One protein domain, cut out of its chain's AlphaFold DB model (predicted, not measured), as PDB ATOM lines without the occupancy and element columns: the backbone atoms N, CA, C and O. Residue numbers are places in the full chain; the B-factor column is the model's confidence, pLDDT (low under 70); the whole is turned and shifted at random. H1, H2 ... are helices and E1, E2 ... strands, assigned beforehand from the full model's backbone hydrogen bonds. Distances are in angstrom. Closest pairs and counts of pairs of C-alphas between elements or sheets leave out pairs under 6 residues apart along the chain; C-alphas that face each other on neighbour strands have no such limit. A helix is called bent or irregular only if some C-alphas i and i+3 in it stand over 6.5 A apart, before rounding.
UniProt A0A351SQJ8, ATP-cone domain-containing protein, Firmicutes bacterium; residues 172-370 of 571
ATOM      1  N   LYS A 172     154.690 180.320 121.962       95.31
ATOM      2  CA  LYS A 172     154.964 181.734 121.717       95.31
ATOM      3  C   LYS A 172     156.460 182.062 121.773       95.31
ATOM      4  O   LYS A 172     156.985 182.568 120.777       95.31
ATOM      5  N   SER A 173     157.172 181.744 122.863       95.19
ATOM      6  CA  SER A 173     158.625 181.988 122.949       95.19
ATOM      7  C   SER A 173     159.400 181.177 121.907       95.19
ATOM      8  O   SER A 173     160.355 181.682 121.304       95.19
ATOM      9  N   MET A 174     159.005 179.924 121.652       97.19
ATOM     10  CA  MET A 174     159.660 179.086 120.641       97.19
ATOM     11  C   MET A 174     159.576 179.694 119.243       97.19
ATOM     12  O   MET A 174     160.555 179.648 118.498       97.19
ATOM     13  N   PHE A 175     158.441 180.291 118.888       96.44
ATOM     14  CA  PHE A 175     158.297 180.963 117.609       96.44
ATOM     15  C   PHE A 175     158.972 182.339 117.573       96.44
ATOM     16  O   PHE A 175     159.629 182.666 116.586       96.44
ATOM     17  N   GLU A 176     158.842 183.155 118.619       94.31
ATOM     18  CA  GLU A 176     159.375 184.525 118.639       94.31
ATOM     19  C   GLU A 176     160.906 184.570 118.685       94.31
ATOM     20  O   GLU A 176     161.523 185.369 117.983       94.31
ATOM     21  N   GLU A 177     161.533 183.687 119.459       93.44
ATOM     22  CA  GLU A 177     162.992 183.660 119.639       93.44
ATOM     23  C   GLU A 177     163.681 182.587 118.767       93.44
ATOM     24  O   GLU A 177     164.914 182.558 118.630       93.44
ATOM     25  N   GLY A 178     162.886 181.705 118.156       92.62
ATOM     26  CA  GLY A 178     163.333 180.522 117.430       92.62
ATOM     27  C   GLY A 178     163.608 179.324 118.345       92.62
ATOM     28  O   GLY A 178     163.748 179.429 119.570       92.62
ATOM     29  N   THR A 179     163.731 178.150 117.735       96.06
ATOM     30  CA  THR A 179     164.011 176.889 118.435       96.06
ATOM     31  C   THR A 179     165.118 176.110 117.724       96.06
ATOM     32  O   THR A 179     165.626 176.534 116.686       96.06
ATOM     33  N   VAL A 180     165.562 175.002 118.311       95.81
ATOM     34  CA  VAL A 180     166.540 174.097 117.705       95.81
ATOM     35  C   VAL A 180     166.002 172.683 117.820       95.81
ATOM     36  O   VAL A 180     165.737 172.204 118.921       95.81
ATOM     37  N   ILE A 181     165.883 172.011 116.680       93.00
ATOM     38  CA  ILE A 181     165.448 170.618 116.593       93.00
ATOM     39  C   ILE A 181     166.556 169.840 115.896       93.00
ATOM     40  O   ILE A 181     167.032 170.238 114.836       93.00
ATOM     41  N   ASN A 182     167.026 168.762 116.528       87.31
ATOM     42  CA  ASN A 182     168.111 167.918 116.007       87.31
ATOM     43  C   ASN A 182     169.372 168.706 115.589       87.31
ATOM     44  O   ASN A 182     170.031 168.385 114.603       87.31
ATOM     45  N   GLY A 183     169.705 169.763 116.340       90.00
ATOM     46  CA  GLY A 183     170.867 170.622 116.083       90.00
ATOM     47  C   GLY A 183     170.669 171.681 114.990       90.00
ATOM     48  O   GLY A 183     171.568 172.490 114.771       90.00
ATOM     49  N   ILE A 184     169.505 171.725 114.338       94.56
ATOM     50  CA  ILE A 184     169.172 172.716 113.311       94.56
ATOM     51  C   ILE A 184     168.351 173.836 113.943       94.56
ATOM     52  O   ILE A 184     167.333 173.585 114.585       94.56
ATOM     53  N   ARG A 185     168.793 175.084 113.756       95.75
ATOM     54  CA  ARG A 185     168.049 176.260 114.213       95.75
ATOM     55  C   ARG A 185     166.864 176.526 113.291       95.75
ATOM     56  O   ARG A 185     167.049 176.738 112.096       95.75
ATOM     57  N   ILE A 186     165.681 176.587 113.883       95.62
ATOM     58  CA  ILE A 186     164.439 176.986 113.236       95.62
ATOM     59  C   ILE A 186     164.191 178.463 113.554       95.62
ATOM     60  O   ILE A 186     164.204 178.877 114.718       95.62
ATOM     61  N   GLU A 187     164.023 179.267 112.506       93.62
ATOM     62  CA  GLU A 187     163.685 180.689 112.612       93.62
ATOM     63  C   GLU A 187     162.191 180.898 112.886       93.62
ATOM     64  O   GLU A 187     161.370 180.011 112.659       93.62
ATOM     65  N   THR A 188     161.831 182.111 113.307       95.06
ATOM     66  CA  THR A 188     160.437 182.531 113.465       95.06
ATOM     67  C   THR A 188     159.621 182.260 112.198       95.06
ATOM     68  O   THR A 188     160.034 182.690 111.109       95.06
ATOM     69  N   PRO A 189     158.452 181.599 112.316       96.81
ATOM     70  CA  PRO A 189     157.564 181.382 111.188       96.81
ATOM     71  C   PRO A 189     157.166 182.697 110.513       96.81
ATOM     72  O   PRO A 189     156.970 183.734 111.146       96.81
ATOM     73  N   LYS A 190     157.065 182.665 109.187       95.56
ATOM     74  CA  LYS A 190     156.828 183.850 108.348       95.56
ATOM     75  C   LYS A 190     155.425 183.852 107.735       95.56
ATOM     76  O   LYS A 190     155.089 184.795 107.026       95.56
ATOM     77  N   SER A 191     154.628 182.827 107.975       97.31
ATOM     78  CA  SER A 191     153.268 182.659 107.463       97.31
ATOM     79  C   SER A 191     152.538 181.608 108.300       97.31
ATOM     80  O   SER A 191     153.199 180.824 108.993       97.31
ATOM     81  N   PHE A 192     151.212 181.544 108.205       98.25
ATOM     82  CA  PHE A 192     150.420 180.530 108.903       98.25
ATOM     83  C   PHE A 192     150.849 179.100 108.539       98.25
ATOM     84  O   PHE A 192     151.068 178.280 109.428       98.25
ATOM     85  N   GLN A 193     151.084 178.809 107.254       97.38
ATOM     86  CA  GLN A 193     151.555 177.487 106.824       97.38
ATOM     87  C   GLN A 193     152.917 177.133 107.432       97.38
ATOM     88  O   GLN A 193     153.131 176.004 107.869       97.38
ATOM     89  N   SER A 194     153.854 178.088 107.474       97.00
ATOM     90  CA  SER A 194     155.152 177.836 108.109       97.00
ATOM     91  C   SER A 194     155.023 177.614 109.620       97.00
ATOM     92  O   SER A 194     155.755 176.794 110.161       97.00
ATOM     93  N   ALA A 195     154.077 178.285 110.288       98.00
ATOM     94  CA  ALA A 195     153.826 178.094 111.715       98.00
ATOM     95  C   ALA A 195     153.245 176.704 111.993       98.00
ATOM     96  O   ALA A 195     153.717 176.024 112.897       98.00
ATOM     97  N   ALA A 196     152.300 176.252 111.162       97.88
ATOM     98  CA  ALA A 196     151.744 174.904 111.223       97.88
ATOM     99  C   ALA A 196     152.822 173.816 111.065       97.88
ATOM    100  O   ALA A 196     152.872 172.883 111.863       97.88
ATOM    101  N   ASN A 197     153.730 173.962 110.092       96.06
ATOM    102  CA  ASN A 197     154.826 173.007 109.895       96.06
ATOM    103  C   ASN A 197     155.772 172.964 111.106       96.06
ATOM    104  O   ASN A 197     156.057 171.891 111.632       96.06
ATOM    105  N   VAL A 198     156.230 174.131 111.577       96.62
ATOM    106  CA  VAL A 198     157.154 174.206 112.722       96.62
ATOM    107  C   VAL A 198     156.498 173.672 113.996       96.62
ATOM    108  O   VAL A 198     157.159 172.995 114.779       96.62
ATOM    109  N   LEU A 199     155.202 173.927 114.200       97.19
ATOM    110  CA  LEU A 199     154.447 173.374 115.322       97.19
ATOM    111  C   LEU A 199     154.519 171.847 115.349       97.19
ATOM    112  O   LEU A 199     154.839 171.264 116.384       97.19
ATOM    113  N   VAL A 200     154.250 171.192 114.219       94.31
ATOM    114  CA  VAL A 200     154.282 169.729 114.169       94.31
ATOM    115  C   VAL A 200     155.702 169.189 114.338       94.31
ATOM    116  O   VAL A 200     155.887 168.177 115.013       94.31
ATOM    117  N   GLU A 201     156.718 169.869 113.800       93.88
ATOM    118  CA  GLU A 201     158.120 169.501 114.043       93.88
ATOM    119  C   GLU A 201     158.476 169.570 115.537       93.88
ATOM    120  O   GLU A 201     159.102 168.645 116.064       93.88
ATOM    121  N   ILE A 202     158.036 170.623 116.238       95.31
ATOM    122  CA  ILE A 202     158.201 170.768 117.692       95.31
ATOM    123  C   ILE A 202     157.510 169.617 118.423       95.31
ATOM    124  O   ILE A 202     158.138 168.955 119.251       95.31
ATOM    125  N   VAL A 203     156.241 169.349 118.105       93.81
ATOM    126  CA  VAL A 203     155.468 168.265 118.727       93.81
ATOM    127  C   VAL A 203     156.150 166.917 118.511       93.81
ATOM    128  O   VAL A 203     156.305 166.145 119.458       93.81
ATOM    129  N   GLY A 204     156.627 166.648 117.297       90.81
ATOM    130  CA  GLY A 204     157.340 165.418 116.981       90.81
ATOM    131  C   GLY A 204     158.632 165.240 117.773       90.81
ATOM    132  O   GLY A 204     158.905 164.152 118.278       90.81
ATOM    133  N   ALA A 205     159.403 166.317 117.940       91.56
ATOM    134  CA  ALA A 205     160.604 166.300 118.767       91.56
ATOM    135  C   ALA A 205     160.273 166.024 120.243       91.56
ATOM    136  O   ALA A 205     160.937 165.206 120.879       91.56
ATOM    137  N   LEU A 206     159.228 166.658 120.781       92.06
ATOM    138  CA  LEU A 206     158.813 166.487 122.175       92.06
ATOM    139  C   LEU A 206     158.342 165.063 122.469       92.06
ATOM    140  O   LEU A 206     158.803 164.479 123.445       92.06
ATOM    141  N   ARG A 207     157.519 164.471 121.591       87.44
ATOM    142  CA  ARG A 207     157.011 163.094 121.749       87.44
ATOM    143  C   ARG A 207     158.118 162.047 121.877       87.44
ATOM    144  O   ARG A 207     157.896 161.010 122.475       87.44
ATOM    145  N   THR A 208     159.316 162.314 121.358       84.94
ATOM    146  CA  THR A 208     160.469 161.399 121.477       84.94
ATOM    147  C   THR A 208     161.247 161.547 122.793       84.94
ATOM    148  O   THR A 208     162.161 160.769 123.053       84.94
ATOM    149  N   CYS A 209     160.931 162.561 123.605       86.94
ATOM    150  CA  CYS A 209     161.682 162.959 124.800       86.94
ATOM    151  C   CYS A 209     160.840 162.938 126.096       86.94
ATOM    152  O   CYS A 209     161.322 163.399 127.133       86.94
ATOM    153  N   GLN A 210     159.594 162.460 126.038       89.50
ATOM    154  CA  GLN A 210     158.657 162.351 127.163       89.50
ATOM    155  C   GLN A 210     157.693 161.173 126.947       89.50
ATOM    156  O   GLN A 210     157.723 160.555 125.886       89.50
ATOM    157  N   THR A 211     156.837 160.875 127.928       86.38
ATOM    158  CA  THR A 211     155.956 159.687 127.887       86.38
ATOM    159  C   THR A 211     154.464 159.976 127.774       86.38
ATOM    160  O   THR A 211     153.683 159.049 127.571       86.38
ATOM    161  N   GLY A 212     154.054 161.223 127.985       86.06
ATOM    162  CA  GLY A 212     152.659 161.629 128.079       86.06
ATOM    163  C   GLY A 212     152.357 162.896 127.291       86.06
ATOM    164  O   GLY A 212     152.980 163.206 126.276       86.06
ATOM    165  N   ASP A 213     151.354 163.624 127.763       88.94
ATOM    166  CA  ASP A 213     150.645 164.619 126.965       88.94
ATOM    167  C   ASP A 213     151.419 165.917 126.680       88.94
ATOM    168  O   ASP A 213     152.258 166.379 127.461       88.94
ATOM    169  N   ILE A 214     151.087 166.546 125.552       93.38
ATOM    170  CA  ILE A 214     151.565 167.876 125.156       93.38
ATOM    171  C   ILE A 214     150.367 168.825 125.119       93.38
ATOM    172  O   ILE A 214     149.399 168.564 124.406       93.38
ATOM    173  N   TYR A 215     150.450 169.937 125.847       95.50
ATOM    174  CA  TYR A 215     149.415 170.972 125.890       95.50
ATOM    175  C   TYR A 215     149.883 172.235 125.162       95.50
ATOM    176  O   TYR A 215     150.971 172.748 125.443       95.50
ATOM    177  N   ILE A 216     149.051 172.731 124.242       96.81
ATOM    178  CA  ILE A 216     149.348 173.861 123.349       96.81
ATOM    179  C   ILE A 216     148.191 174.861 123.422       96.81
ATOM    180  O   ILE A 216     147.052 174.485 123.163       96.81
ATOM    181  N   ASP A 217     148.457 176.128 123.742       96.12
ATOM    182  CA  ASP A 217     147.452 177.190 123.613       96.12
ATOM    183  C   ASP A 217     147.251 177.514 122.114       96.12
ATOM    184  O   ASP A 217     148.183 177.948 121.434       96.12
ATOM    185  N   LEU A 218     146.042 177.307 121.570       96.56
ATOM    186  CA  LEU A 218     145.764 177.543 120.140       96.56
ATOM    187  C   LEU A 218     145.956 179.021 119.752       96.56
ATOM    188  O   LEU A 218     146.331 179.326 118.622       96.56
ATOM    189  N   ALA A 219     145.766 179.941 120.699       95.94
ATOM    190  CA  ALA A 219     145.973 181.370 120.484       95.94
ATOM    191  C   ALA A 219     147.408 181.722 120.037       95.94
ATOM    192  O   ALA A 219     147.614 182.711 119.330       95.94
ATOM    193  N   ASP A 220     148.404 180.885 120.354       96.12
ATOM    194  CA  ASP A 220     149.804 181.131 119.993       96.12
ATOM    195  C   ASP A 220     150.057 181.100 118.470       96.12
ATOM    196  O   ASP A 220     151.080 181.617 118.003       96.12
ATOM    197  N   ILE A 221     149.127 180.548 117.670       96.38
ATOM    198  CA  ILE A 221     149.218 180.553 116.200       96.38
ATOM    199  C   ILE A 221     148.409 181.674 115.517       96.38
ATOM    200  O   ILE A 221     148.601 181.896 114.318       96.38
ATOM    201  N   PHE A 222     147.555 182.416 116.235       96.44
ATOM    202  CA  PHE A 222     146.628 183.401 115.644       96.44
ATOM    203  C   PHE A 222     147.342 184.497 114.846       96.44
ATOM    204  O   PHE A 222     147.041 184.707 113.671       96.44
ATOM    205  N   ARG A 223     148.401 185.083 115.421       95.56
ATOM    206  CA  ARG A 223     149.222 186.137 114.791       95.56
ATOM    207  C   ARG A 223     149.768 185.787 113.401       95.56
ATOM    208  O   ARG A 223     150.170 186.672 112.646       95.56
ATOM    209  N   TYR A 224     149.873 184.500 113.062       97.56
ATOM    210  CA  TYR A 224     150.388 184.080 111.757       97.56
ATOM    211  C   TYR A 224     149.333 184.153 110.656       97.56
ATOM    212  O   TYR A 224     149.718 184.209 109.487       97.56
ATOM    213  N   TYR A 225     148.043 184.224 111.009       97.88
ATOM    214  CA  TYR A 225     147.000 184.634 110.074       97.88
ATOM    215  C   TYR A 225     147.278 186.068 109.632       97.88
ATOM    216  O   TYR A 225     147.464 186.305 108.436       97.88
ATOM    217  N   ASP A 226     147.362 187.006 110.582       97.00
ATOM    218  CA  ASP A 226     147.588 188.429 110.299       97.00
ATOM    219  C   ASP A 226     148.840 188.631 109.454       97.00
ATOM    220  O   ASP A 226     148.808 189.296 108.420       97.00
ATOM    221  N   LEU A 227     149.936 187.966 109.827       97.12
ATOM    222  CA  LEU A 227     151.191 188.044 109.088       97.12
ATOM    223  C   LEU A 227     151.055 187.545 107.639       97.12
ATOM    224  O   LEU A 227     151.646 188.125 106.722       97.12
ATOM    225  N   SER A 228     150.304 186.464 107.417       97.81
ATOM    226  CA  SER A 228     150.003 185.964 106.071       97.81
ATOM    227  C   SER A 228     149.141 186.954 105.285       97.81
ATOM    228  O   SER A 228     149.428 187.205 104.108       97.81
ATOM    229  N   TYR A 229     148.130 187.541 105.930       98.12
ATOM    230  CA  TYR A 229     147.253 188.546 105.337       98.12
ATOM    231  C   TYR A 229     148.014 189.802 104.927       98.12
ATOM    232  O   TYR A 229     147.950 190.193 103.763       98.12
ATOM    233  N   GLU A 230     148.802 190.391 105.824       97.81
ATOM    234  CA  GLU A 230     149.574 191.605 105.554       97.81
ATOM    235  C   GLU A 230     150.531 191.421 104.373       97.81
ATOM    236  O   GLU A 230     150.607 192.271 103.482       97.81
ATOM    237  N   LYS A 231     151.222 190.275 104.313       97.25
ATOM    238  CA  LYS A 231     152.133 189.949 103.206       97.25
ATOM    239  C   LYS A 231     151.407 189.837 101.876       97.25
ATOM    240  O   LYS A 231     151.868 190.392 100.876       97.25
ATOM    241  N   LYS A 232     150.277 189.129 101.853       97.06
ATOM    242  CA  LYS A 232     149.461 188.972 100.643       97.06
ATOM    243  C   LYS A 232     148.848 190.296 100.221       97.06
ATOM    244  O   LYS A 232     148.907 190.630  99.041       97.06
ATOM    245  N   TYR A 233     148.325 191.072 101.164       97.88
ATOM    246  CA  TYR A 233     147.765 192.389 100.900       97.88
ATOM    247  C   TYR A 233     148.807 193.321 100.284       97.88
ATOM    248  O   TYR A 233     148.563 193.858  99.208       97.88
ATOM    249  N   ALA A 234     149.994 193.439 100.889       97.62
ATOM    250  CA  ALA A 234     151.077 194.266 100.359       97.62
ATOM    251  C   ALA A 234     151.503 193.828  98.946       97.62
ATOM    252  O   ALA A 234     151.715 194.664  98.065       97.62
ATOM    253  N   MET A 235     151.584 192.515  98.704       97.31
ATOM    254  CA  MET A 235     151.894 191.964  97.384       97.31
ATOM    255  C   MET A 235     150.812 192.314  96.349       97.31
ATOM    256  O   MET A 235     151.130 192.818  95.271       97.31
ATOM    257  N   TYR A 236     149.536 192.076  96.659       96.75
ATOM    258  CA  TYR A 236     148.434 192.359  95.739       96.75
ATOM    259  C   TYR A 236     148.216 193.857  95.528       96.75
ATOM    260  O   TYR A 236     147.921 194.273  94.409       96.75
ATOM    261  N   GLU A 237     148.417 194.684  96.552       97.06
ATOM    262  CA  GLU A 237     148.383 196.138  96.424       97.06
ATOM    263  C   GLU A 237     149.490 196.632  95.487       97.06
ATOM    264  O   GLU A 237     149.224 197.423  94.580       97.06
ATOM    265  N   ALA A 238     150.714 196.118  95.627       96.69
ATOM    266  CA  ALA A 238     151.817 196.476  94.738       96.69
ATOM    267  C   ALA A 238     151.530 196.126  93.266       96.69
ATOM    268  O   ALA A 238     151.896 196.898  92.376       96.69
ATOM    269  N   LEU A 239     150.859 194.997  93.014       95.69
ATOM    270  CA  LEU A 239     150.583 194.489  91.667       95.69
ATOM    271  C   LEU A 239     149.327 195.090  91.020       95.69
ATOM    272  O   LEU A 239     149.320 195.321  89.814       95.69
ATOM    273  N   PHE A 240     148.267 195.333  91.797       95.94
ATOM    274  CA  PHE A 240     146.924 195.561  91.252       95.94
ATOM    275  C   PHE A 240     146.263 196.874  91.675       95.94
ATOM    276  O   PHE A 240     145.147 197.138  91.230       95.94
ATOM    277  N   LYS A 241     146.929 197.747  92.449       92.75
ATOM    278  CA  LYS A 241     146.358 199.045  92.880       92.75
ATOM    279  C   LYS A 241     145.841 199.946  91.751       92.75
ATOM    280  O   LYS A 241     145.046 200.841  92.009       92.75
ATOM    281  N   SER A 242     146.322 199.768  90.518       93.56
ATOM    282  CA  SER A 242     145.873 200.527  89.342       93.56
ATOM    283  C   SER A 242     144.641 199.934  88.656       93.56
ATOM    284  O   SER A 242     144.014 200.617  87.854       93.56
ATOM    285  N   SER A 243     144.334 198.664  88.917       95.19
ATOM    286  CA  SER A 243     143.333 197.885  88.176       95.19
ATOM    287  C   SER A 243     142.180 197.403  89.051       95.19
ATOM    288  O   SER A 243     141.106 197.132  88.527       95.19
ATOM    289  N   LEU A 244     142.392 197.301  90.363       94.94
ATOM    290  CA  LEU A 244     141.409 196.849  91.341       94.94
ATOM    291  C   LEU A 244     141.230 197.896  92.440       94.94
ATOM    292  O   LEU A 244     142.169 198.616  92.790       94.94
ATOM    293  N   SER A 245     140.026 197.958  93.011       95.62
ATOM    294  CA  SER A 245     139.771 198.776  94.197       95.62
ATOM    295  C   SER A 245     140.473 198.193  95.428       95.62
ATOM    296  O   SER A 245     140.811 197.005  95.479       95.62
ATOM    297  N   ARG A 246     140.665 199.017  96.464       94.88
ATOM    298  CA  ARG A 246     141.249 198.557  97.735       94.88
ATOM    299  C   ARG A 246     140.422 197.443  98.369       94.88
ATOM    300  O   ARG A 246     140.998 196.510  98.914       94.88
ATOM    301  N   GLU A 247     139.100 197.518  98.276       95.25
ATOM    302  CA  GLU A 247     138.167 196.515  98.796       95.25
ATOM    303  C   GLU A 247     138.317 195.183  98.054       95.25
ATOM    304  O   GLU A 247     138.363 194.135  98.691       95.25
ATOM    305  N   GLN A 248     138.478 195.216  96.725       95.06
ATOM    306  CA  GLN A 248     138.739 194.010  95.932       95.06
ATOM    307  C   GLN A 248     140.079 193.369  96.311       95.06
ATOM    308  O   GLN A 248     140.159 192.154  96.472       95.06
ATOM    309  N   ILE A 249     141.125 194.177  96.505       95.00
ATOM    310  CA  ILE A 249     142.448 193.691  96.924       95.00
ATOM    311  C   ILE A 249     142.384 193.076  98.328       95.00
ATOM    312  O   ILE A 249     142.935 191.996  98.536       95.00
ATOM    313  N   ARG A 250     141.674 193.716  99.270       96.06
ATOM    314  CA  ARG A 250     141.422 193.161 100.612       96.06
ATOM    315  C   ARG A 250     140.708 191.819 100.528       96.06
ATOM    316  O   ARG A 250     141.188 190.858 101.108       96.06
ATOM    317  N   ALA A 251     139.629 191.722  99.751       93.44
ATOM    318  CA  ALA A 251     138.875 190.479  99.597       93.44
ATOM    319  C   ALA A 251     139.725 189.336  99.013       93.44
ATOM    320  O   ALA A 251     139.620 188.192  99.462       93.44
ATOM    321  N   ILE A 252     140.598 189.633  98.041       94.88
ATOM    322  CA  ILE A 252     141.531 188.646  97.477       94.88
ATOM    323  C   ILE A 252     142.554 188.213  98.531       94.88
ATOM    324  O   ILE A 252     142.752 187.013  98.721       94.88
ATOM    325  N   ALA A 253     143.188 189.165  99.225       96.25
ATOM    326  CA  ALA A 253     144.161 188.871 100.274       96.25
ATOM    327  C   ALA A 253     143.539 188.035 101.400       96.25
ATOM    328  O   ALA A 253     144.136 187.044 101.813       96.25
ATOM    329  N   GLU A 254     142.323 188.376 101.819       95.75
ATOM    330  CA  GLU A 254     141.558 187.665 102.841       95.75
ATOM    331  C   GLU A 254     141.257 186.229 102.415       95.75
ATOM    332  O   GLU A 254     141.595 185.274 103.110       95.75
ATOM    333  N   THR A 255     140.713 186.054 101.208       95.44
ATOM    334  CA  THR A 255     140.383 184.730 100.666       95.44
ATOM    335  C   THR A 255     141.626 183.843 100.588       95.44
ATOM    336  O   THR A 255     141.603 182.686 101.001       95.44
ATOM    337  N   GLN A 256     142.735 184.384 100.082       97.06
ATOM    338  CA  GLN A 256     143.993 183.647  99.951       97.06
ATOM    339  C   GLN A 256     144.651 183.362 101.309       97.06
ATOM    340  O   GLN A 256     145.341 182.353 101.461       97.06
ATOM    341  N   SER A 257     144.468 184.234 102.299       97.44
ATOM    342  CA  SER A 257     144.943 184.029 103.676       97.44
ATOM    343  C   SER A 257     144.164 182.932 104.364       97.44
ATOM    344  O   SER A 257     144.770 181.989 104.866       97.44
ATOM    345  N   PHE A 258     142.841 182.967 104.252       97.56
ATOM    346  CA  PHE A 258     142.003 181.921 104.801       97.56
ATOM    347  C   PHE A 258     142.276 180.556 104.155       97.56
ATOM    348  O   PHE A 258     142.378 179.567 104.868       97.56
ATOM    349  N   LEU A 259     142.484 180.475 102.834       97.88
ATOM    350  CA  LEU A 259     142.879 179.217 102.174       97.88
ATOM    351  C   LEU A 259     144.209 178.651 102.703       97.88
ATOM    352  O   LEU A 259     144.351 177.435 102.840       97.88
ATOM    353  N   GLU A 260     145.175 179.515 103.028       98.12
ATOM    354  CA  GLU A 260     146.418 179.085 103.678       98.12
ATOM    355  C   GLU A 260     146.151 178.554 105.089       98.12
ATOM    356  O   GLU A 260     146.704 177.524 105.453       98.12
ATOM    357  N   VAL A 261     145.270 179.200 105.856       98.12
ATOM    358  CA  VAL A 261     144.870 178.739 107.196       98.12
ATOM    359  C   VAL A 261     144.246 177.352 107.132       98.12
ATOM    360  O   VAL A 261     144.672 176.466 107.868       98.12
ATOM    361  N   LYS A 262     143.330 177.120 106.180       98.12
ATOM    362  CA  LYS A 262     142.755 175.786 105.942       98.12
ATOM    363  C   LYS A 262     143.829 174.739 105.692       98.12
ATOM    364  O   LYS A 262     143.785 173.666 106.283       98.12
ATOM    365  N   THR A 263     144.796 175.061 104.837       97.75
ATOM    366  CA  THR A 263     145.883 174.145 104.464       97.75
ATOM    367  C   THR A 263     146.836 173.898 105.638       97.75
ATOM    368  O   THR A 263     147.255 172.765 105.869       97.75
ATOM    369  N   GLY A 264     147.142 174.932 106.423       98.19
ATOM    370  CA  GLY A 264     148.000 174.835 107.601       98.19
ATOM    371  C   GLY A 264     147.367 173.984 108.698       98.19
ATOM    372  O   GLY A 264     148.002 173.058 109.193       98.19
ATOM    373  N   ILE A 265     146.096 174.231 109.017       98.00
ATOM    374  CA  ILE A 265     145.328 173.417 109.969       98.00
ATOM    375  C   ILE A 265     145.280 171.966 109.488       98.00
ATOM    376  O   ILE A 265     145.663 171.062 110.226       98.00
ATOM    377  N   GLN A 266     144.945 171.747 108.218       96.12
ATOM    378  CA  GLN A 266     144.922 170.416 107.619       96.12
ATOM    379  C   GLN A 266     146.280 169.705 107.730       96.12
ATOM    380  O   GLN A 266     146.343 168.509 108.010       96.12
ATOM    381  N   THR A 267     147.379 170.446 107.569       96.00
ATOM    382  CA  THR A 267     148.738 169.920 107.748       96.00
ATOM    383  C   THR A 267     148.969 169.439 109.180       96.00
ATOM    384  O   THR A 267     149.514 168.351 109.360       96.00
ATOM    385  N   ILE A 268     148.509 170.194 110.187       96.00
ATOM    386  CA  ILE A 268     148.573 169.784 111.599       96.00
ATOM    387  C   ILE A 268     147.829 168.457 111.790       96.00
ATOM    388  O   ILE A 268     148.411 167.501 112.300       96.00
ATOM    389  N   PHE A 269     146.579 168.363 111.328       93.38
ATOM    390  CA  PHE A 269     145.770 167.147 111.464       93.38
ATOM    391  C   PHE A 269     146.421 165.932 110.798       93.38
ATOM    392  O   PHE A 269     146.571 164.890 111.440       93.38
ATOM    393  N   TYR A 270     146.858 166.051 109.543       91.56
ATOM    394  CA  TYR A 270     147.490 164.932 108.848       91.56
ATOM    395  C   TYR A 270     148.799 164.513 109.504       91.56
ATOM    396  O   TYR A 270     149.002 163.328 109.755       91.56
ATOM    397  N   GLN A 271     149.704 165.449 109.786       92.12
ATOM    398  CA  GLN A 271     151.034 165.085 110.264       92.12
ATOM    399  C   GLN A 271     151.007 164.537 111.698       92.12
ATOM    400  O   GLN A 271     151.750 163.603 111.991       92.12
ATOM    401  N   LEU A 272     150.108 165.017 112.567       89.94
ATOM    402  CA  LEU A 272     149.935 164.439 113.908       89.94
ATOM    403  C   LEU A 272     149.426 162.989 113.884       89.94
ATOM    404  O   LEU A 272     149.738 162.235 114.805       89.94
ATOM    405  N   ASN A 273     148.671 162.603 112.849       87.19
ATOM    406  CA  ASN A 273     148.097 161.259 112.708       87.19
ATOM    407  C   ASN A 273     148.908 160.320 111.796       87.19
ATOM    408  O   ASN A 273     148.679 159.116 111.817       87.19
ATOM    409  N   THR A 274     149.839 160.839 110.990       84.38
ATOM    410  CA  THR A 274     150.615 160.034 110.023       84.38
ATOM    411  C   THR A 274     152.083 159.864 110.395       84.38
ATOM    412  O   THR A 274     152.714 158.906 109.946       84.38
ATOM    413  N   PHE A 275     152.660 160.758 111.203       79.38
ATOM    414  CA  PHE A 275     154.037 160.589 111.653       79.38
ATOM    415  C   PHE A 275     154.134 159.511 112.734       79.38
ATOM    416  O   PHE A 275     153.519 159.610 113.795       79.38
ATOM    417  N   SER A 276     154.968 158.500 112.471       67.25
ATOM    418  CA  SER A 276     155.421 157.580 113.512       67.25
ATOM    419  C   SER A 276     156.532 158.257 114.306       67.25
ATOM    420  O   SER A 276     157.663 158.403 113.834       67.25
ATOM    421  N   PHE A 277     156.203 158.709 115.508       65.69
ATOM    422  CA  PHE A 277     157.190 159.120 116.493       65.69
ATOM    423  C   PHE A 277     157.415 157.890 117.361       65.69
ATOM    424  O   PHE A 277     156.485 157.477 118.034       65.69
ATOM    425  N   GLY A 278     158.587 157.258 117.278       50.84
ATOM    426  CA  GLY A 278     158.873 155.933 117.854       50.84
ATOM    427  C   GLY A 278     158.851 155.814 119.389       50.84
ATOM    428  O   GLY A 278     159.628 155.031 119.917       50.84
ATOM    429  N   ALA A 279     158.012 156.586 120.079       49.72
ATOM    430  CA  ALA A 279     157.690 156.517 121.499       49.72
ATOM    431  C   ALA A 279     156.157 156.439 121.666       49.72
ATOM    432  O   ALA A 279     155.418 156.765 120.735       49.72
ATOM    433  N   SER A 280     155.704 155.984 122.839       50.38
ATOM    434  CA  SER A 280     154.328 155.577 123.154       50.38
ATOM    435  C   SER A 280     153.225 156.273 122.329       50.38
ATOM    436  O   SER A 280     153.014 157.491 122.362       50.38
ATOM    437  N   GLU A 281     152.444 155.469 121.598       52.25
ATOM    438  CA  GLU A 281     151.247 155.939 120.882       52.25
ATOM    439  C   GLU A 281     150.170 156.512 121.828       52.25
ATOM    440  O   GLU A 281     149.170 157.044 121.354       52.25
ATOM    441  N   SER A 282     150.375 156.431 123.149       54.09
ATOM    442  CA  SER A 282     149.486 156.967 124.181       54.09
ATOM    443  C   SER A 282     149.641 158.469 124.438       54.09
ATOM    444  O   SER A 282     148.724 159.071 124.984       54.09
ATOM    445  N   SER A 283     150.751 159.106 124.044       70.31
ATOM    446  CA  SER A 283     150.940 160.549 124.275       70.31
ATOM    447  C   SER A 283     149.967 161.382 123.428       70.31
ATOM    448  O   SER A 283     150.108 161.434 122.199       70.31
ATOM    449  N   LYS A 284     149.001 162.065 124.061       82.25
ATOM    450  CA  LYS A 284     148.036 162.926 123.361       82.25
ATOM    451  C   LYS A 284     148.564 164.345 123.164       82.25
ATOM    452  O   LYS A 284     149.375 164.860 123.931       82.25
ATOM    453  N   VAL A 285     148.075 164.991 122.110       91.25
ATOM    454  CA  VAL A 285     148.353 166.399 121.804       91.25
ATOM    455  C   VAL A 285     147.055 167.167 121.986       91.25
ATOM    456  O   VAL A 285     146.136 167.014 121.182       91.25
ATOM    457  N   HIS A 286     146.995 167.970 123.045       92.56
ATOM    458  CA  HIS A 286     145.822 168.745 123.432       92.56
ATOM    459  C   HIS A 286     145.983 170.198 123.008       92.56
ATOM    460  O   HIS A 286     146.943 170.869 123.401       92.56
ATOM    461  N   PHE A 287     145.008 170.704 122.259       95.81
ATOM    462  CA  PHE A 287     144.875 172.130 121.993       95.81
ATOM    463  C   PHE A 287     143.915 172.749 123.006       95.81
ATOM    464  O   PHE A 287     142.750 172.362 123.099       95.81
ATOM    465  N   LEU A 288     144.438 173.706 123.767       94.75
ATOM    466  CA  LEU A 288     143.701 174.532 124.707       94.75
ATOM    467  C   LEU A 288     143.065 175.684 123.923       94.75
ATOM    468  O   LEU A 288     143.772 176.488 123.307       94.75
ATOM    469  N   ILE A 289     141.737 175.751 123.932       92.88
ATOM    470  CA  ILE A 289     140.956 176.779 123.247       92.88
ATOM    471  C   ILE A 289     140.187 177.564 124.302       92.88
ATOM    472  O   ILE A 289     139.316 177.021 124.979       92.88
ATOM    473  N   ASP A 290     140.498 178.850 124.422       89.44
ATOM    474  CA  ASP A 290     139.715 179.776 125.230       89.44
ATOM    475  C   ASP A 290     139.001 180.782 124.335       89.44
ATOM    476  O   ASP A 290     139.637 181.635 123.716       89.44
ATOM    477  N   LEU A 291     137.673 180.684 124.262       84.50
ATOM    478  CA  LEU A 291     136.857 181.562 123.423       84.50
ATOM    479  C   LEU A 291     136.941 183.035 123.860       84.50
ATOM    480  O   LEU A 291     136.688 183.933 123.055       84.50
ATOM    481  N   ASN A 292     137.366 183.301 125.101       82.88
ATOM    482  CA  ASN A 292     137.603 184.658 125.592       82.88
ATOM    483  C   ASN A 292     138.869 185.302 125.006       82.88
ATOM    484  O   ASN A 292     138.995 186.523 125.042       82.88
ATOM    485  N   THR A 293     139.782 184.506 124.434       84.12
ATOM    486  CA  THR A 293     141.016 184.999 123.789       84.12
ATOM    487  C   THR A 293     140.820 185.429 122.336       84.12
ATOM    488  O   THR A 293     141.755 185.929 121.718       84.12
ATOM    489  N   ILE A 294     139.624 185.233 121.773       88.25
ATOM    490  CA  ILE A 294     139.295 185.642 120.405       88.25
ATOM    491  C   ILE A 294     139.058 187.157 120.393       88.25
ATOM    492  O   ILE A 294     138.018 187.633 120.859       88.25
ATOM    493  N   GLU A 295     140.007 187.911 119.836       89.44
ATOM    494  CA  GLU A 295     139.965 189.378 119.772       89.44
ATOM    495  C   GLU A 295     139.596 189.892 118.369       89.44
ATOM    496  O   GLU A 295     139.103 191.016 118.225       89.44
ATOM    497  N   SER A 296     139.787 189.073 117.329       92.50
ATOM    498  CA  SER A 296     139.593 189.451 115.926       92.50
ATOM    499  C   SER A 296     138.779 188.439 115.102       92.50
ATOM    500  O   SER A 296     138.584 187.288 115.490       92.50
ATOM    501  N   GLU A 297     138.320 188.861 113.917       91.62
ATOM    502  CA  GLU A 297     137.687 187.963 112.932       91.62
ATOM    503  C   GLU A 297     138.673 186.893 112.421       91.62
ATOM    504  O   GLU A 297     138.272 185.789 112.056       91.62
ATOM    505  N   HIS A 298     139.975 187.197 112.392       95.00
ATOM    506  CA  HIS A 298     140.998 186.236 111.987       95.00
ATOM    507  C   HIS A 298     141.148 185.118 113.023       95.00
ATOM    508  O   HIS A 298     141.159 183.948 112.640       95.00
ATOM    509  N   ASP A 299     141.186 185.460 114.312       94.94
ATOM    510  CA  ASP A 299     141.233 184.494 115.419       94.94
ATOM    511  C   ASP A 299     140.022 183.556 115.355       94.94
ATOM    512  O   ASP A 299     140.162 182.332 115.364       94.94
ATOM    513  N   GLU A 300     138.833 184.142 115.187       92.62
ATOM    514  CA  GLU A 300     137.566 183.428 115.042       92.62
ATOM    515  C   GLU A 300     137.617 182.429 113.872       92.62
ATOM    516  O   GLU A 300     137.257 181.260 114.029       92.62
ATOM    517  N   LYS A 301     138.154 182.844 112.715       94.00
ATOM    518  CA  LYS A 301     138.348 181.971 111.544       94.00
ATOM    519  C   LYS A 301     139.320 180.823 111.804       94.00
ATOM    520  O   LYS A 301     139.097 179.737 111.268       94.00
ATOM    521  N   VAL A 302     140.389 181.038 112.576       97.25
ATOM    522  CA  VAL A 302     141.328 179.964 112.947       97.25
ATOM    523  C   VAL A 302     140.628 178.940 113.833       97.25
ATOM    524  O   VAL A 302     140.686 177.751 113.528       97.25
ATOM    525  N   VAL A 303     139.945 179.388 114.891       95.19
ATOM    526  CA  VAL A 303     139.240 178.497 115.827       95.19
ATOM    527  C   VAL A 303     138.153 177.705 115.106       95.19
ATOM    528  O   VAL A 303     138.125 176.478 115.208       95.19
ATOM    529  N   PHE A 304     137.303 178.380 114.328       93.62
ATOM    530  CA  PHE A 304     136.231 177.719 113.589       93.62
ATOM    531  C   PHE A 304     136.766 176.690 112.592       93.62
ATOM    532  O   PHE A 304     136.277 175.565 112.550       93.62
ATOM    533  N   GLU A 305     137.788 177.034 111.802       96.19
ATOM    534  CA  GLU A 305     138.346 176.093 110.829       96.19
ATOM    535  C   GLU A 305     139.039 174.902 111.513       96.19
ATOM    536  O   GLU A 305     138.957 173.782 111.010       96.19
ATOM    537  N   PHE A 306     139.666 175.112 112.676       96.38
ATOM    538  CA  PHE A 306     140.278 174.040 113.464       96.38
ATOM    539  C   PHE A 306     139.230 173.036 113.952       96.38
ATOM    540  O   PHE A 306     139.369 171.831 113.732       96.38
ATOM    541  N   VAL A 307     138.156 173.541 114.563       92.38
ATOM    542  CA  VAL A 307     137.015 172.743 115.030       92.38
ATOM    543  C   VAL A 307     136.359 172.004 113.870       92.38
ATOM    544  O   VAL A 307     136.181 170.790 113.921       92.38
ATOM    545  N   LYS A 308     136.074 172.716 112.782       93.06
ATOM    546  CA  LYS A 308     135.440 172.147 111.598       93.06
ATOM    547  C   LYS A 308     136.239 170.981 111.022       93.06
ATOM    548  O   LYS A 308     135.661 169.946 110.714       93.06
ATOM    549  N   GLN A 309     137.558 171.116 110.866       94.50
ATOM    550  CA  GLN A 309     138.375 170.020 110.336       94.50
ATOM    551  C   GLN A 309     138.487 168.845 111.314       94.50
ATOM    552  O   GLN A 309     138.501 167.696 110.873       94.50
ATOM    553  N   LYS A 310     138.487 169.100 112.633       91.75
ATOM    554  CA  LYS A 310     138.400 168.034 113.644       91.75
ATOM    555  C   LYS A 310     137.110 167.221 113.501       91.75
ATOM    556  O   LYS A 310     137.174 165.995 113.549       91.75
ATOM    557  N   VAL A 311     135.975 167.899 113.318       89.31
ATOM    558  CA  VAL A 311     134.648 167.283 113.132       89.31
ATOM    559  C   VAL A 311     134.550 166.542 111.805       89.31
ATOM    560  O   VAL A 311     134.031 165.430 111.755       89.31
ATOM    561  N   GLN A 312     135.092 167.123 110.731       90.62
ATOM    562  CA  GLN A 312     135.145 166.466 109.426       90.62
ATOM    563  C   GLN A 312     135.952 165.168 109.478       90.62
ATOM    564  O   GLN A 312     135.579 164.209 108.814       90.62
ATOM    565  N   GLY A 313     137.018 165.116 110.278       88.56
ATOM    566  CA  GLY A 313     137.892 163.954 110.362       88.56
ATOM    567  C   GLY A 313     138.818 163.821 109.149       88.56
ATOM    568  O   GLY A 313     138.987 164.742 108.349       88.56
ATOM    569  N   ILE A 314     139.461 162.661 109.038       87.88
ATOM    570  CA  ILE A 314     140.450 162.352 108.005       87.88
ATOM    571  C   ILE A 314     139.980 161.139 107.201       87.88
ATOM    572  O   ILE A 314     139.430 160.191 107.756       87.88
ATOM    573  N   VAL A 315     140.206 161.167 105.887       87.81
ATOM    574  CA  VAL A 315     139.907 160.038 104.999       87.81
ATOM    575  C   VAL A 315     140.958 158.942 105.180       87.81
ATOM    576  O   VAL A 315     142.156 159.212 105.081       87.81
ATOM    577  N   ASP A 316     140.510 157.720 105.447       83.75
ATOM    578  CA  ASP A 316     141.371 156.549 105.604       83.75
ATOM    579  C   ASP A 316     141.754 155.891 104.261       83.75
ATOM    580  O   ASP A 316     141.427 156.376 103.174       83.75
ATOM    581  N   GLU A 317     142.467 154.761 104.319       82.50
ATOM    582  CA  GLU A 317     142.891 154.019 103.123       82.50
ATOM    583  C   GLU A 317     141.730 153.431 102.300       82.50
ATOM    584  O   GLU A 317     141.906 153.130 101.117       82.50
ATOM    585  N   PHE A 318     140.541 153.299 102.895       86.88
ATOM    586  CA  PHE A 318     139.327 152.795 102.253       86.88
ATOM    587  C   PHE A 318     138.449 153.920 101.689       86.88
ATOM    588  O   PHE A 318     137.427 153.646 101.058       86.88
ATOM    589  N   GLY A 319     138.859 155.180 101.860       84.75
ATOM    590  CA  GLY A 319     138.077 156.336 101.441       84.75
ATOM    591  C   GLY A 319     136.970 156.716 102.429       84.75
ATOM    592  O   GLY A 319     136.131 157.551 102.090       84.75
ATOM    593  N   GLU A 320     136.948 156.126 103.628       85.75
ATOM    594  CA  GLU A 320     135.981 156.446 104.676       85.75
ATOM    595  C   GLU A 320     136.488 157.603 105.535       85.75
ATOM    596  O   GLU A 320     137.662 157.673 105.900       85.75
ATOM    597  N   CYS A 321     135.592 158.526 105.878       83.56
ATOM    598  CA  CYS A 321     135.928 159.639 106.753       83.56
ATOM    599  C   CYS A 321     135.886 159.175 108.209       83.56
ATOM    600  O   CYS A 321     134.843 158.720 108.679       83.56
ATOM    601  N   ARG A 322     137.009 159.290 108.921       83.94
ATOM    602  CA  ARG A 322     137.130 158.885 110.323       83.94
ATOM    603  C   ARG A 322     137.561 160.049 111.193       83.94
ATOM    604  O   ARG A 322     138.554 160.722 110.915       83.94
ATOM    605  N   ILE A 323     136.847 160.246 112.295       82.75
ATOM    606  CA  ILE A 323     137.277 161.150 113.358       82.75
ATOM    607  C   ILE A 323     138.473 160.508 114.061       82.75
ATOM    608  O   ILE A 323     138.388 159.409 114.609       82.75
ATOM    609  N   THR A 324     139.610 161.191 114.022       82.75
ATOM    610  CA  THR A 324     140.842 160.737 114.666       82.75
ATOM    611  C   THR A 324     140.867 161.129 116.137       82.75
ATOM    612  O   THR A 324     140.282 162.135 116.531       82.75
ATOM    613  N   SER A 325     141.602 160.387 116.968       77.75
ATOM    614  CA  SER A 325     141.802 160.745 118.380       77.75
ATOM    615  C   SER A 325     142.663 162.001 118.550       77.75
ATOM    616  O   SER A 325     142.433 162.779 119.474       77.75
ATOM    617  N   LEU A 326     143.609 162.247 117.636       85.56
ATOM    618  CA  LEU A 326     144.517 163.392 117.678       85.56
ATOM    619  C   LEU A 326     144.187 164.454 116.623       85.56
ATOM    620  O   LEU A 326     143.769 164.107 115.513       85.56
ATOM    621  N   PRO A 327     144.461 165.734 116.925       90.56
ATOM    622  CA  PRO A 327     144.643 166.281 118.273       90.56
ATOM    623  C   PRO A 327     143.339 166.238 119.088       90.56
ATOM    624  O   PRO A 327     142.251 166.196 118.514       90.56
ATOM    625  N   SER A 328     143.438 166.271 120.415       87.88
ATOM    626  CA  SER A 328     142.302 166.468 121.325       87.88
ATOM    627  C   SER A 328     142.066 167.957 121.588       87.88
ATOM    628  O   SER A 328     142.984 168.776 121.489       87.88
ATOM    629  N   ILE A 329     140.825 168.313 121.925       88.06
ATOM    630  CA  ILE A 329     140.416 169.693 122.215       88.06
ATOM    631  C   ILE A 329     140.035 169.809 123.690       88.06
ATOM    632  O   ILE A 329     139.247 169.005 124.193       88.06
ATOM    633  N   ILE A 330     140.581 170.825 124.360       87.69
ATOM    634  CA  ILE A 330     140.161 171.257 125.694       87.69
ATOM    635  C   ILE A 330     139.648 172.692 125.576       87.69
ATOM    636  O   ILE A 330     140.402 173.590 125.205       87.69
ATOM    637  N   LEU A 331     138.373 172.897 125.881       84.75
ATOM    638  CA  LEU A 331     137.635 174.123 125.619       84.75
ATOM    639  C   LEU A 331     137.209 174.815 126.921       84.75
ATOM    640  O   LEU A 331     136.649 174.188 127.823       84.75
ATOM    641  N   SER A 332     137.440 176.121 126.986       85.94
ATOM    642  CA  SER A 332     136.804 177.028 127.944       85.94
ATOM    643  C   SER A 332     135.445 177.458 127.392       85.94
ATOM    644  O   SER A 332     135.383 178.070 126.322       85.94
ATOM    645  N   VAL A 333     134.361 177.136 128.100       72.88
ATOM    646  CA  VAL A 333     132.987 177.466 127.695       72.88
ATOM    647  C   VAL A 333     132.272 178.219 128.806       72.88
ATOM    648  O   VAL A 333     132.136 177.720 129.922       72.88
ATOM    649  N   ASP A 334     131.764 179.408 128.490       72.69
ATOM    650  CA  ASP A 334     130.920 180.200 129.386       72.69
ATOM    651  C   ASP A 334     129.482 180.272 128.869       72.69
ATOM    652  O   ASP A 334     129.082 181.288 128.311       72.69
ATOM    653  N   TYR A 335     128.685 179.225 129.092       63.84
ATOM    654  CA  TYR A 335     127.290 179.117 128.631       63.84
ATOM    655  C   TYR A 335     126.352 180.269 129.064       63.84
ATOM    656  O   TYR A 335     125.212 180.342 128.607       63.84
ATOM    657  N   VAL A 336     126.791 181.164 129.957       61.75
ATOM    658  CA  VAL A 336     125.975 182.259 130.500       61.75
ATOM    659  C   VAL A 336     126.315 183.606 129.852       61.75
ATOM    660  O   VAL A 336     125.434 184.461 129.708       61.75
ATOM    661  N   SER A 337     127.568 183.816 129.444       63.53
ATOM    662  CA  SER A 337     128.031 185.095 128.892       63.53
ATOM    663  C   SER A 337     127.435 185.446 127.515       63.53
ATOM    664  O   SER A 337     127.130 184.583 126.692       63.53
ATOM    665  N   GLU A 338     127.334 186.748 127.204       61.47
ATOM    666  CA  GLU A 338     127.049 187.220 125.831       61.47
ATOM    667  C   GLU A 338     128.119 186.770 124.821       61.47
ATOM    668  O   GLU A 338     127.830 186.634 123.632       61.47
ATOM    669  N   GLN A 339     129.345 186.521 125.286       58.59
ATOM    670  CA  GLN A 339     130.458 186.084 124.452       58.59
ATOM    671  C   GLN A 339     130.313 184.621 124.018       58.59
ATOM    672  O   GLN A 339     130.647 184.310 122.878       58.59
ATOM    673  N   ALA A 340     129.730 183.741 124.838       58.47
ATOM    674  CA  ALA A 340     129.377 182.399 124.372       58.47
ATOM    675  C   ALA A 340     128.294 182.431 123.302       58.47
ATOM    676  O   ALA A 340     128.487 181.821 122.258       58.47
ATOM    677  N   LYS A 341     127.260 183.269 123.470       66.19
ATOM    678  CA  LYS A 341     126.224 183.455 122.437       66.19
ATOM    679  C   LYS A 341     126.795 183.877 121.083       66.19
ATOM    680  O   LYS A 341     126.245 183.545 120.036       66.19
ATOM    681  N   ARG A 342     127.905 184.625 121.084       72.94
ATOM    682  CA  ARG A 342     128.612 185.025 119.858       72.94
ATOM    683  C   ARG A 342     129.232 183.828 119.126       72.94
ATOM    684  O   ARG A 342     129.270 183.838 117.897       72.94
ATOM    685  N   TYR A 343     129.695 182.820 119.858       77.88
ATOM    686  CA  TYR A 343     130.380 181.645 119.320       77.88
ATOM    687  C   TYR A 343     129.545 180.358 119.419       77.88
ATOM    688  O   TYR A 343     130.081 179.276 119.180       77.88
ATOM    689  N   ASP A 344     128.235 180.464 119.681       74.31
ATOM    690  CA  ASP A 344     127.291 179.334 119.736       74.31
ATOM    691  C   ASP A 344     127.405 178.430 118.509       74.31
ATOM    692  O   ASP A 344     127.260 177.224 118.610       74.31
ATOM    693  N   TYR A 345     127.698 178.978 117.330       78.94
ATOM    694  CA  TYR A 345     127.860 178.167 116.125       78.94
ATOM    695  C   TYR A 345     129.104 177.254 116.167       78.94
ATOM    696  O   TYR A 345     129.060 176.167 115.601       78.94
ATOM    697  N   ILE A 346     130.189 177.664 116.838       81.12
ATOM    698  CA  ILE A 346     131.383 176.828 117.062       81.12
ATOM    699  C   ILE A 346     131.047 175.735 118.078       81.12
ATOM    700  O   ILE A 346     131.402 174.577 117.868       81.12
ATOM    701  N   LEU A 347     130.343 176.100 119.154       76.12
ATOM    702  CA  LEU A 347     129.891 175.156 120.177       76.12
ATOM    703  C   LEU A 347     128.937 174.117 119.586       76.12
ATOM    704  O   LEU A 347     129.180 172.928 119.736       76.12
ATOM    705  N   ASN A 348     127.943 174.549 118.811       78.06
ATOM    706  CA  ASN A 348     126.997 173.675 118.121       78.06
ATOM    707  C   ASN A 348     127.695 172.709 117.152       78.06
ATOM    708  O   ASN A 348     127.303 171.548 117.060       78.06
ATOM    709  N   GLU A 349     128.728 173.153 116.426       79.81
ATOM    710  CA  GLU A 349     129.505 172.274 115.537       79.81
ATOM    711  C   GLU A 349     130.201 171.156 116.331       79.81
ATOM    712  O   GLU A 349     130.215 170.006 115.901       79.81
ATOM    713  N   ILE A 350     130.742 171.476 117.511       76.94
ATOM    714  CA  ILE A 350     131.366 170.499 118.409       76.94
ATOM    715  C   ILE A 350     130.308 169.573 119.023       76.94
ATOM    716  O   ILE A 350     130.438 168.353 118.937       76.94
ATOM    717  N   GLU A 351     129.266 170.139 119.630       71.25
ATOM    718  CA  GLU A 351     128.228 169.424 120.381       71.25
ATOM    719  C   GLU A 351     127.405 168.485 119.494       71.25
ATOM    720  O   GLU A 351     127.053 167.390 119.925       71.25
ATOM    721  N   SER A 352     127.167 168.859 118.233       71.44
ATOM    722  CA  SER A 352     126.437 168.020 117.275       71.44
ATOM    723  C   SER A 352     127.270 166.886 116.663       71.44
ATOM    724  O   SER A 352     126.715 166.025 115.967       71.44
ATOM    725  N   SER A 353     128.581 166.858 116.919       73.25
ATOM    726  CA  SER A 353     129.524 165.902 116.333       73.25
ATOM    727  C   SER A 353     129.826 164.698 117.237       73.25
ATOM    728  O   SER A 353     129.496 164.679 118.418       73.25
ATOM    729  N   GLU A 354     130.491 163.682 116.680       73.62
ATOM    730  CA  GLU A 354     130.947 162.489 117.417       73.62
ATOM    731  C   GLU A 354     132.387 162.629 117.958       73.62
ATOM    732  O   GLU A 354     133.026 161.639 118.325       73.62
ATOM    733  N   ILE A 355     132.953 163.845 117.976       75.69
ATOM    734  CA  ILE A 355     134.331 164.046 118.439       75.69
ATOM    735  C   ILE A 355     134.417 163.955 119.964       75.69
ATOM    736  O   ILE A 355     133.556 164.444 120.686       75.69
ATOM    737  N   GLU A 356     135.523 163.407 120.463       70.25
ATOM    738  CA  GLU A 356     135.857 163.479 121.883       70.25
ATOM    739  C   GLU A 356     136.554 164.815 122.187       70.25
ATOM    740  O   GLU A 356     137.584 165.148 121.585       70.25
ATOM    741  N   TYR A 357     136.002 165.578 123.129       74.44
ATOM    742  CA  TYR A 357     136.578 166.825 123.629       74.44
ATOM    743  C   TYR A 357     136.284 166.996 125.122       74.44
ATOM    744  O   TYR A 357     135.399 166.346 125.680       74.44
ATOM    745  N   MET A 358     137.041 167.878 125.772       76.12
ATOM    746  CA  MET A 358     136.811 168.275 127.157       76.12
ATOM    747  C   MET A 358     136.358 169.729 127.192       76.12
ATOM    748  O   MET A 358     137.057 170.591 126.669       76.12
ATOM    749  N   ALA A 359     135.234 170.016 127.841       74.75
ATOM    750  CA  ALA A 359     134.790 171.380 128.107       74.75
ATOM    751  C   ALA A 359     134.735 171.671 129.610       74.75
ATOM    752  O   ALA A 359     134.404 170.799 130.423       74.75
ATOM    753  N   MET A 360     135.070 172.906 129.982       75.06
ATOM    754  CA  MET A 360     134.985 173.396 131.356       75.06
ATOM    755  C   MET A 360     134.701 174.899 131.402       75.06
ATOM    756  O   MET A 360     134.942 175.610 130.429       75.06
ATOM    757  N   SER A 361     134.208 175.389 132.543       77.69
ATOM    758  CA  SER A 361     133.996 176.826 132.747       77.69
ATOM    759  C   SER A 361     135.315 177.614 132.695       77.69
ATOM    760  O   SER A 361     136.368 177.042 132.999       77.69
ATOM    761  N   PRO A 362     135.295 178.929 132.394       81.25
ATOM    762  CA  PRO A 362     136.520 179.726 132.302       81.25
ATOM    763  C   PRO A 362     137.364 179.715 133.576       81.25
ATOM    764  O   PRO A 362     138.581 179.575 133.511       81.25
ATOM    765  N   GLU A 363     136.725 179.795 134.748       80.81
ATOM    766  CA  GLU A 363     137.438 179.723 136.028       80.81
ATOM    767  C   GLU A 363     138.221 178.408 136.149       80.81
ATOM    768  O   GLU A 363     139.412 178.414 136.451       80.81
ATOM    769  N   ARG A 364     137.574 177.284 135.821       74.50
ATOM    770  CA  ARG A 364     138.189 175.951 135.869       74.50
ATOM    771  C   ARG A 364     139.258 175.762 134.813       74.50
ATOM    772  O   ARG A 364     140.236 175.071 135.075       74.50
ATOM    773  N   PHE A 365     139.073 176.349 133.640       82.44
ATOM    774  CA  PHE A 365     140.061 176.319 132.574       82.44
ATOM    775  C   PHE A 365     141.360 176.992 133.007       82.44
ATOM    776  O   PHE A 365     142.444 176.437 132.818       82.44
ATOM    777  N   GLU A 366     141.255 178.137 133.679       84.06
ATOM    778  CA  GLU A 366     142.413 178.818 134.246       84.06
ATOM    779  C   GLU A 366     143.059 178.022 135.385       84.06
ATOM    780  O   GLU A 366     144.285 177.894 135.428       84.06
ATOM    781  N   ASP A 367     142.272 177.389 136.256       79.56
ATOM    782  CA  ASP A 367     142.827 176.501 137.283       79.56
ATOM    783  C   ASP A 367     143.511 175.273 136.698       79.56
ATOM    784  O   ASP A 367     144.587 174.889 137.158       79.56
ATOM    785  N   PHE A 368     142.922 174.666 135.670       82.19
ATOM    786  CA  PHE A 368     143.515 173.556 134.942       82.19
ATOM    787  C   PHE A 368     144.855 173.982 134.335       82.19
ATOM    788  O   PHE A 368     145.872 173.320 134.556       82.19
ATOM    789  N   LYS A 369     144.905 175.141 133.664       84.19
ATOM    790  CA  LYS A 369     146.150 175.721 133.135       84.19
ATOM    791  C   LYS A 369     147.182 175.975 134.232       84.19
ATOM    792  O   LYS A 369     148.367 175.714 134.015       84.19
ATOM    793  N   LEU A 370     146.760 176.436 135.408       83.88
ATOM    794  CA  LEU A 370     147.644 176.635 136.554       83.88
ATOM    795  C   LEU A 370     148.177 175.300 137.101       83.88
ATOM    796  O   LEU A 370     149.360 175.200 137.436       83.88
TER     797      LEU A 370
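AT A GLANCE: This is residues 172 to 370 of the 571 residues of the protein "ATP-cone domain-containing protein" of Firmicutes bacterium (UniProt A0A351SQJ8). A small parallel sheet, E3 E4 E5 E6, has H8 over one face and H2 and H6 toward the other side, with H5 packed behind both. H4 and H5 form a long helical hairpin reaching away from the sheet, and the small hairpin of E1 and E2 packs on H2. The printed part has 199 residues, of mixed class, in the order H1 E1 E2 H2 E3 H3 H4 H5 E4 H6 E5 H7 E6 H8. It is compact, with a radius of gyration of the C-alphas of 18.0 A and spans of 56 by 49 by 42 A.

IN THESE COORDINATES: Find the sheet's strands at E3, residues 214 to 217; E4, 285 to 290, 16.3 A long; E5, 328 to 332; and E6, 357 to 360. Look for H5, residues 246 to 274, 41.5 A, beginning at C-alpha 246 (141.249, 198.557, 97.735). The other helices are H1, 172 to 177, H2, 192 to 207, 22.6 A, H3, 218 to 221, H4, 223 to 240, 25.5 A, H6, 297 to 312, 21.9 A, H7, 338 to 351, and H8, 362 to 370, ending at C-alpha 370 (147.644, 176.635, 136.554). E1 is residues 179 to 181 and E2 184 to 186.

HOW THE PARTS SIT: Start at the parallel neighbours E4 and E5, with N 289 and O 330 within hydrogen-bond range at 2.8 A; across the parallel neighbours E3 and E4, N 288 and O 216 are within range at 2.8 A, and across the parallel neighbours E5 and E6, N 331 and O 358 are within range at 2.8 A. E4, H6, E5 and E5, H7, E6 are strand-helix-strand units, parallel neighbours with a helix between, with right-handed crossovers; E3, H3 H4 H5, E4 is another. H8 is on the sheet, height 8.8 A, along the strands; H2, H3, H6 and, only just with 5 pairs within 10 A, H7 only graze it. H2, H4 and H5 make an up-and-down bundle, each helix running against the one before; Gln 193 and Gly 264 are the closest C-alphas of H2 and H5, 4.5 A. H5 touches H6 at a steep tilt of 39 degrees, Ile 265 to Phe 306 closest by C-alphas at 6.2 A. In the antiparallel hairpin E1 and E2, N 186 and O 179 are 2.8 A apart. Every O i to N i+4 pair is within hydrogen-bond range in H1, H2, H4, H5, H6 and H8; H7, irregular with C-alphas 342 and 345 7.8 A apart, has 8 of 10, and H3 is too short for one.

THE WHOLE: The C-alphas farthest apart, of Thr 211 and Ser 242, are 57.1 A apart. The printed part has no cut. The link from H6 to E5 is long, with residues 314 to 315 paired antiparallel with 321 to 322. Confidence is under 70 at residues 276 to 282 and 335 to 341.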